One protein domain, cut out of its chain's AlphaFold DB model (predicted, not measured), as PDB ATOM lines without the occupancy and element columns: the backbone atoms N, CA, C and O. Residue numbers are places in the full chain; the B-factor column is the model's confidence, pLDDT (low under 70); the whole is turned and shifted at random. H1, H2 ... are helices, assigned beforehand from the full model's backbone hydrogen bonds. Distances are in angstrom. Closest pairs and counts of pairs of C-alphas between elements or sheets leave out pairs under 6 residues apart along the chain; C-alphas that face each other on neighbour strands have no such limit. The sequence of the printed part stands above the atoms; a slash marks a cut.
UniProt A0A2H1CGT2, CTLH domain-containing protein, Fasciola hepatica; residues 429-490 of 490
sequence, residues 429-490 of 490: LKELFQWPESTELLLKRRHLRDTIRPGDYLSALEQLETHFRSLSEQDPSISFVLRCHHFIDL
ATOM      1  N   LEU A 429      33.409  -5.781  61.772       51.81
ATOM      2  CA  LEU A 429      34.199  -6.936  61.318       51.81
ATOM      3  C   LEU A 429      33.336  -8.163  61.020       51.81
ATOM      4  O   LEU A 429      33.618  -8.910  60.086       51.81
ATOM      5  N   LYS A 430      32.324  -8.421  61.850       53.47
ATOM      6  CA  LYS A 430      31.488  -9.613  61.724       53.47
ATOM      7  C   LYS A 430      30.734  -9.591  60.400       53.47
ATOM      8  O   LYS A 430      30.772 -10.590  59.696       53.47
ATOM      9  N   GLU A 431      30.171  -8.450  60.013       50.66
ATOM     10  CA  GLU A 431      29.513  -8.272  58.710       50.66
ATOM     11  C   GLU A 431      30.483  -8.419  57.523       50.66
ATOM     12  O   GLU A 431      30.129  -9.028  56.516       50.66
ATOM     13  N   LEU A 432      31.735  -7.956  57.658       53.78
ATOM     14  CA  LEU A 432      32.787  -8.106  56.637       53.78
ATOM     15  C   LEU A 432      33.172  -9.562  56.321       53.78
ATOM     16  O   LEU A 432      33.697  -9.826  55.234       53.78
ATOM     17  N   PHE A 433      32.937 -10.489  57.257       55.97
ATOM     18  CA  PHE A 433      33.351 -11.895  57.155       55.97
ATOM     19  C   PHE A 433      32.219 -12.912  57.384       55.97
ATOM     20  O   PHE A 433      32.465 -14.122  57.346       55.97
ATOM     21  N   GLN A 434      30.981 -12.457  57.580       60.16
ATOM     22  CA  GLN A 434      29.809 -13.319  57.688       60.16
ATOM     23  C   GLN A 434      29.441 -13.883  56.312       60.16
ATOM     24  O   GLN A 434      29.341 -13.158  55.327       60.16
ATOM     25  N   TRP A 435      29.227 -15.199  56.259       49.22
ATOM     26  CA  TRP A 435      28.692 -15.890  55.089       49.22
ATOM     27  C   TRP A 435      27.213 -16.250  55.313       49.22
ATOM     28  O   TRP A 435      26.892 -16.762  56.388       49.22
ATOM     29  N   PRO A 436      26.320 -16.040  54.324       62.19
ATOM     30  CA  PRO A 436      26.566 -15.362  53.047       62.19
ATOM     31  C   PRO A 436      26.843 -13.861  53.229       62.19
ATOM     32  O   PRO A 436      26.220 -13.195  54.050       62.19
ATOM     33  N   GLU A 437      27.788 -13.350  52.444       71.19
ATOM     34  CA  GLU A 437      28.172 -11.938  52.436       71.19
ATOM     35  C   GLU A 437      27.089 -11.086  51.757       71.19
ATOM     36  O   GLU A 437      26.476 -11.525  50.780       71.19
ATOM     37  N   SER A 438      26.850  -9.862  52.241       78.75
ATOM     38  CA  SER A 438      25.836  -8.991  51.638       78.75
ATOM     39  C   SER A 438      26.236  -8.556  50.222       78.75
ATOM     40  O   SER A 438      27.397  -8.254  49.936       78.75
ATOM     41  N   THR A 439      25.256  -8.493  49.316       83.56
ATOM     42  CA  THR A 439      25.477  -8.139  47.902       83.56
ATOM     43  C   THR A 439      26.156  -6.777  47.747       83.56
ATOM     44  O   THR A 439      27.002  -6.605  46.872       83.56
ATOM     45  N   GLU A 440      25.846  -5.819  48.624       83.31
ATOM     46  CA  GLU A 440      26.522  -4.520  48.655       83.31
ATOM     47  C   GLU A 440      28.014  -4.622  48.968       83.31
ATOM     48  O   GLU A 440      28.812  -3.916  48.356       83.31
ATOM     49  N   LEU A 441      28.401  -5.469  49.923       80.94
ATOM     50  CA  LEU A 441      29.793  -5.610  50.342       80.94
ATOM     51  C   LEU A 441      30.605  -6.324  49.253       80.94
ATOM     52  O   LEU A 441      31.694  -5.864  48.900       80.94
ATOM     53  N   LEU A 442      30.012  -7.339  48.613       81.56
ATOM     54  CA  LEU A 442      30.556  -7.980  47.412       81.56
ATOM     55  C   LEU A 442      30.778  -6.966  46.275       81.56
ATOM     56  O   LEU A 442      31.835  -6.981  45.637       81.56
ATOM     57  N   LEU A 443      29.818  -6.064  46.036       87.31
ATOM     58  CA  LEU A 443      29.926  -5.005  45.024       87.31
ATOM     59  C   LEU A 443      30.993  -3.960  45.386       87.31
ATOM     60  O   LEU A 443      31.839  -3.660  44.546       87.31
ATOM     61  N   LYS A 444      31.028  -3.469  46.633       88.25
ATOM     62  CA  LYS A 444      32.056  -2.532  47.132       88.25
ATOM     63  C   LYS A 444      33.462  -3.140  47.016       88.25
ATOM     64  O   LYS A 444      34.385  -2.489  46.535       88.25
ATOM     65  N   ARG A 445      33.629  -4.424  47.364       86.94
ATOM     66  CA  ARG A 445      34.920  -5.134  47.276       86.94
ATOM     67  C   ARG A 445      35.328  -5.425  45.828       86.94
ATOM     68  O   ARG A 445      36.520  -5.461  45.512       86.94
ATOM     69  N   ARG A 446      34.357  -5.640  44.933       88.19
ATOM     70  CA  ARG A 446      34.605  -5.703  43.489       88.19
ATOM     71  C   ARG A 446      35.068  -4.348  42.957       88.19
ATOM     72  O   ARG A 446      36.075  -4.317  42.262       88.19
ATOM     73  N   HIS A 447      34.389  -3.259  43.314       91.12
ATOM     74  CA  HIS A 447      34.751  -1.917  42.862       91.12
ATOM     75  C   HIS A 447      36.175  -1.543  43.288       91.12
ATOM     76  O   HIS A 447      36.979  -1.217  42.422       91.12
ATOM     77  N   LEU A 448      36.528  -1.756  44.563       90.38
ATOM     78  CA  LEU A 448      37.881  -1.533  45.083       90.38
ATOM     79  C   LEU A 448      38.950  -2.295  44.278       90.38
ATOM     80  O   LEU A 448      39.983  -1.738  43.915       90.38
ATOM     81  N   ARG A 449      38.695  -3.566  43.940       90.44
ATOM     82  CA  ARG A 449      39.584  -4.375  43.083       90.44
ATOM     83  C   ARG A 449      39.695  -3.805  41.669       90.44
ATOM     84  O   ARG A 449      40.798  -3.728  41.131       90.44
ATOM     85  N   ASP A 450      38.563  -3.448  41.070       91.94
ATOM     86  CA  ASP A 450      38.492  -2.908  39.713       91.94
ATOM     87  C   ASP A 450      39.094  -1.479  39.634       91.94
ATOM     88  O   ASP A 450      39.509  -1.070  38.554       91.94
ATOM     89  N   THR A 451      39.249  -0.777  40.770       90.38
ATOM     90  CA  THR A 451      39.977   0.502  40.929       90.38
ATOM     91  C   THR A 451      41.486   0.322  41.182       90.38
ATOM     92  O   THR A 451      42.288   1.039  40.591       90.38
ATOM     93  N   ILE A 452      41.909  -0.677  41.969       92.06
ATOM     94  CA  ILE A 452      43.342  -1.007  42.153       92.06
ATOM     95  C   ILE A 452      43.971  -1.507  40.842       92.06
ATOM     96  O   ILE A 452      45.117  -1.194  40.532       92.06
ATOM     97  N   ARG A 453      43.228  -2.296  40.055       91.38
ATOM     98  CA  ARG A 453      43.720  -2.949  38.830       91.38
ATOM     99  C   ARG A 453      44.306  -2.012  37.748       91.38
ATOM    100  O   ARG A 453      45.286  -2.431  37.135       91.38
ATOM    101  N   PRO A 454      43.742  -0.823  37.451       91.88
ATOM    102  CA  PRO A 454      44.336   0.150  36.528       91.88
ATOM    103  C   PRO A 454      45.448   1.028  37.134       91.88
ATOM    104  O   PRO A 454      45.969   1.871  36.412       91.88
ATOM    105  N   GLY A 455      45.800   0.865  38.416       89.88
ATOM    106  CA  GLY A 455      46.806   1.693  39.097       89.88
ATOM    107  C   GLY A 455      46.254   2.942  39.800       89.88
ATOM    108  O   GLY A 455      47.025   3.779  40.263       89.88
ATOM    109  N   ASP A 456      44.930   3.089  39.928       93.06
ATOM    110  CA  ASP A 456      44.328   4.212  40.660       93.06
ATOM    111  C   ASP A 456      44.283   3.934  42.173       93.06
ATOM    112  O   ASP A 456      43.236   3.703  42.788       93.06
ATOM    113  N   TYR A 457      45.463   3.912  42.794       93.56
ATOM    114  CA  TYR A 457      45.573   3.623  44.223       93.56
ATOM    115  C   TYR A 457      45.060   4.769  45.110       93.56
ATOM    116  O   TYR A 457      44.775   4.524  46.280       93.56
ATOM    117  N   LEU A 458      44.922   5.996  44.589       93.25
ATOM    118  CA  LEU A 458      44.358   7.122  45.343       93.25
ATOM    119  C   LEU A 458      42.849   6.941  45.533       93.25
ATOM    120  O   LEU A 458      42.386   6.925  46.675       93.25
ATOM    121  N   SER A 459      42.103   6.675  44.456       94.25
ATOM    122  CA  SER A 459      40.679   6.324  44.564       94.25
ATOM    123  C   SER A 459      40.471   5.012  45.332       94.25
ATOM    124  O   SER A 459      39.473   4.850  46.036       94.25
ATOM    125  N   ALA A 460      41.417   4.065  45.254       93.44
ATOM    126  CA  ALA A 460      41.370   2.842  46.058       93.44
ATOM    127  C   ALA A 460      41.566   3.102  47.564       93.44
ATOM    128  O   ALA A 460      40.917   2.448  48.379       93.44
ATOM    129  N   LEU A 461      42.435   4.046  47.945       93.19
ATOM    130  CA  LEU A 461      42.615   4.471  49.338       93.19
ATOM    131  C   LEU A 461      41.356   5.165  49.872       93.19
ATOM    132  O   LEU A 461      40.909   4.823  50.964       93.19
ATOM    133  N   GLU A 462      40.739   6.055  49.090       94.25
ATOM    134  CA  GLU A 462      39.462   6.682  49.459       94.25
ATOM    135  C   GLU A 462      38.354   5.632  49.648       94.25
ATOM    136  O   GLU A 462      37.660   5.640  50.665       94.25
ATOM    137  N   GLN A 463      38.223   4.662  48.736       91.19
ATOM    138  CA  GLN A 463      37.268   3.552  48.889       91.19
ATOM    139  C   GLN A 463      37.576   2.662  50.104       91.19
ATOM    140  O   GLN A 463      36.653   2.163  50.753       91.19
ATOM    141  N   LEU A 464      38.851   2.461  50.444       90.75
ATOM    142  CA  LEU A 464      39.240   1.710  51.636       90.75
ATOM    143  C   LEU A 464      38.840   2.464  52.917       90.75
ATOM    144  O   LEU A 464      38.190   1.883  53.784       90.75
ATOM    145  N   GLU A 465      39.155   3.756  53.014       89.62
ATOM    146  CA  GLU A 465      38.866   4.587  54.192       89.62
ATOM    147  C   GLU A 465      37.353   4.886  54.352       89.62
ATOM    148  O   GLU A 465      36.867   5.004  55.479       89.62
ATOM    149  N   THR A 466      36.576   4.927  53.258       90.31
ATOM    150  CA  THR A 466      35.118   5.200  53.273       90.31
ATOM    151  C   THR A 466      34.218   3.964  53.351       90.31
ATOM    152  O   THR A 466      33.133   4.046  53.930       90.31
ATOM    153  N   HIS A 467      34.599   2.821  52.767       87.31
ATOM    154  CA  HIS A 467      33.757   1.608  52.732       87.31
ATOM    155  C   HIS A 467      34.321   0.436  53.539       87.31
ATOM    156  O   HIS A 467      33.574  -0.474  53.898       87.31
ATOM    157  N   PHE A 468      35.618   0.458  53.849       86.94
ATOM    158  CA  PHE A 468      36.330  -0.619  54.540       86.94
ATOM    159  C   PHE A 468      37.123  -0.091  55.743       86.94
ATOM    160  O   PHE A 468      38.153  -0.648  56.113       86.94
ATOM    161  N   ARG A 469      36.623   0.972  56.385       85.06
ATOM    162  CA  ARG A 469      37.310   1.697  57.462       85.06
ATOM    163  C   ARG A 469      37.859   0.791  58.572       85.06
ATOM    164  O   ARG A 469      39.007   0.938  58.984       85.06
ATOM    165  N   SER A 470      37.066  -0.181  59.019       81.25
ATOM    166  CA  SER A 470      37.459  -1.163  60.039       81.25
ATOM    167  C   SER A 470      38.576  -2.109  59.581       81.25
ATOM    168  O   SER A 470      39.336  -2.581  60.419       81.25
ATOM    169  N   LEU A 471      38.724  -2.351  58.274       79.69
ATOM    170  CA  LEU A 471      39.862  -3.069  57.696       79.69
ATOM    171  C   LEU A 471      41.113  -2.176  57.668       79.69
ATOM    172  O   LEU A 471      42.169  -2.628  58.097       79.69
ATOM    173  N   SER A 472      41.005  -0.906  57.250       82.38
ATOM    174  CA  SER A 472      42.152   0.025  57.234       82.38
ATOM    175  C   SER A 472      42.669   0.403  58.628       82.38
ATOM    176  O   SER A 472      43.865   0.618  58.799       82.38
ATOM    177  N   GLU A 473      41.789   0.469  59.633       82.00
ATOM    178  CA  GLU A 473      42.168   0.747  61.028       82.00
ATOM    179  C   GLU A 473      42.823  -0.466  61.720       82.00
ATOM    180  O   GLU A 473      43.521  -0.294  62.719       82.00
ATOM    181  N   GLN A 474      42.623  -1.685  61.202       80.25
ATOM    182  CA  GLN A 474      43.182  -2.923  61.765       80.25
ATOM    183  C   GLN A 474      44.424  -3.418  61.027       80.25
ATOM    184  O   GLN A 474      45.364  -3.885  61.670       80.25
ATOM    185  N   ASP A 475      44.440  -3.299  59.700       80.81
ATOM    186  CA  ASP A 475      45.593  -3.598  58.859       80.81
ATOM    187  C   ASP A 475      46.033  -2.347  58.073       80.81
ATOM    188  O   ASP A 475      45.797  -2.228  56.864       80.81
ATOM    189  N   PRO A 476      46.718  -1.396  58.741       86.56
ATOM    190  CA  PRO A 476      47.273  -0.218  58.080       86.56
ATOM    191  C   PRO A 476      48.386  -0.564  57.076       86.56
ATOM    192  O   PRO A 476      48.819   0.318  56.328       86.56
ATOM    193  N   SER A 477      48.850  -1.824  57.012       88.69
ATOM    194  CA  SER A 477      49.801  -2.249  55.981       88.69
ATOM    195  C   SER A 477      49.170  -2.237  54.586       88.69
ATOM    196  O   SER A 477      49.871  -1.938  53.623       88.69
ATOM    197  N   ILE A 478      47.848  -2.428  54.472       88.44
ATOM    198  CA  ILE A 478      47.108  -2.295  53.206       88.44
ATOM    199  C   ILE A 478      47.228  -0.858  52.679       88.44
ATOM    200  O   ILE A 478      47.649  -0.648  51.540       88.44
ATOM    201  N   SER A 479      46.930   0.138  53.519       90.31
ATOM    202  CA  SER A 479      47.043   1.554  53.150       90.31
ATOM    203  C   SER A 479      48.490   1.962  52.856       90.31
ATOM    204  O   SER A 479      48.734   2.743  51.939       90.31
ATOM    205  N   PHE A 480      49.467   1.416  53.589       92.12
ATOM    206  CA  PHE A 480      50.889   1.622  53.298       92.12
ATOM    207  C   PHE A 480      51.283   1.046  51.929       92.12
ATOM    208  O   PHE A 480      51.864   1.756  51.115       92.12
ATOM    209  N   VAL A 481      50.908  -0.203  51.636       92.50
ATOM    210  CA  VAL A 481      51.201  -0.885  50.364       92.50
ATOM    211  C   VAL A 481      50.581  -0.152  49.172       92.50
ATOM    212  O   VAL A 481      51.266   0.041  48.170       92.50
ATOM    213  N   LEU A 482      49.334   0.320  49.277       92.12
ATOM    214  CA  LEU A 482      48.699   1.124  48.223       92.12
ATOM    215  C   LEU A 482      49.437   2.454  47.985       92.12
ATOM    216  O   LEU A 482      49.657   2.832  46.836       92.12
ATOM    217  N   ARG A 483      49.897   3.129  49.048       93.50
ATOM    218  CA  ARG A 483      50.723   4.348  48.937       93.50
ATOM    219  C   ARG A 483      52.107   4.056  48.340       93.50
ATOM    220  O   ARG A 483      52.604   4.864  47.561       93.50
ATOM    221  N   CYS A 484      52.707   2.902  48.639       94.31
ATOM    222  CA  CYS A 484      53.956   2.466  48.010       94.31
ATOM    223  C   CYS A 484      53.787   2.164  46.518       94.31
ATOM    224  O   CYS A 484      54.625   2.596  45.739       94.31
ATOM    225  N   HIS A 485      52.717   1.476  46.106       91.19
ATOM    226  CA  HIS A 485      52.446   1.254  44.682       91.19
ATOM    227  C   HIS A 485      52.173   2.569  43.939       91.19
ATOM    228  O   HIS A 485      52.729   2.775  42.867       91.19
ATOM    229  N   HIS A 486      51.442   3.509  44.547       93.44
ATOM    230  CA  HIS A 486      51.285   4.851  43.976       93.44
ATOM    231  C   HIS A 486      52.622   5.572  43.766       93.44
ATOM    232  O   HIS A 486      52.813   6.198  42.734       93.44
ATOM    233  N   PHE A 487      53.558   5.452  44.711       95.06
ATOM    234  CA  PHE A 487      54.898   6.033  44.596       95.06
ATOM    235  C   PHE A 487      55.831   5.281  43.621       95.06
ATOM    236  O   PHE A 487      56.878   5.805  43.263       95.06
ATOM    237  N   ILE A 488      55.485   4.057  43.207       92.12
ATOM    238  CA  ILE A 488      56.240   3.269  42.213       92.12
ATOM    239  C   ILE A 488      55.748   3.549  40.784       92.12
ATOM    240  O   ILE A 488      56.539   3.462  39.846       92.12
ATOM    241  N   ASP A 489      54.469   3.897  40.627       88.69
ATOM    242  CA  ASP A 489      53.846   4.210  39.336       88.69
ATOM    243  C   ASP A 489      53.950   5.716  38.962       88.69
ATOM    244  O   ASP A 489      53.425   6.123  37.921       88.69
ATOM    245  N   LEU A 490      54.625   6.531  39.793       90.31
ATOM    246  CA  LEU A 490      54.955   7.959  39.593       90.31
ATOM    247  C   LEU A 490      56.413   8.171  39.141       90.31
ATOM    248  O   LEU A 490      56.601   8.988  38.211       90.31
TER     249      LEU A 490
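Overview. This is residues 429 to 490 of the 490 residues of the protein "CTLH domain-containing protein" of Fasciola hepatica (UniProt A0A2H1CGT2). Three longer helices, H2, H3 and H5, make the body: H3 packs on both H2 and H5 and runs opposite ways to each at shallow tilts, while H2 and H5 stay apart from each other. The short helix H4 sits at the last end of H3, with the short H1 near it, and a loop through residues 434 to 438, leading on into the first residues of H2, sticks out at one end of the long axis. The printed part has 62 residues with five named helices, H1, H2, H3, H4 and H5 in that order, and no named strand; the class is all helix. It is compact, with a radius of gyration of the C-alphas of 12.1 A, and elongated, its C-alphas spanning 39 by 22 by 15 A.

Along the chain. H1 covers residues 429 to 433 and begins at C-alpha 429, (34.199, -6.936, 61.318). H2, residues 439 to 452, is the longest helix by residues and measures 20.1 A from first to last C-alpha; C-alpha 439 is at (25.477, -8.139, 47.902). H3, residues 457 to 467, measures 14.7 A. H4 has four residues, 469 to 472. H5, residues 476 to 488, measures 18.6 A and ends at C-alpha 488, (56.240, 3.269, 42.213).

Arrangement. H3 is the hub, touching H2, H4 and H5. H2 and H3 form a helical hairpin: they touch, with their closest C-alphas, of Leu 448 and Ala 460, 5.7 A apart, and run opposite ways at a shallow tilt of 19 degrees. H3 and H5 touch, the closest C-alphas being those of Tyr 457 and Leu 482, 5.7 A apart; they run opposite ways at a shallow tilt of 20 degrees. H3 and H4 touch only at the corner by their link, and only just, with 3 pairs of C-alphas within 8 A; the closest are those of Glu 465 and Ser 472, 6.4 A apart. H4 is close to H5 but not clearly touching, with the closest C-alphas, of Ser 472 and Ser 479, 6.6 A apart. H1 is close to H4 but not clearly touching; the closest C-alphas, of Leu 429 and Ser 470, are 6.8 A apart. H2 and H5 are apart, but only just, at 8.4 A. In H1, H2, H3 and H5 every O i to N i+4 pair is within hydrogen-bond range; H4 is too short for such a pair.

Size, cuts and confidence. The two C-alphas farthest apart, of Pro 436 and Leu 490, are 39.1 A apart. Residues 434 to 440, of which 439 and 440 belong to H2, stand free. The printed part has no cut, its four links are tight, and Leu 490 is the chain's last residue. The mean pLDDT of the printed part is 84.2; residues 429 to 436 are under 70.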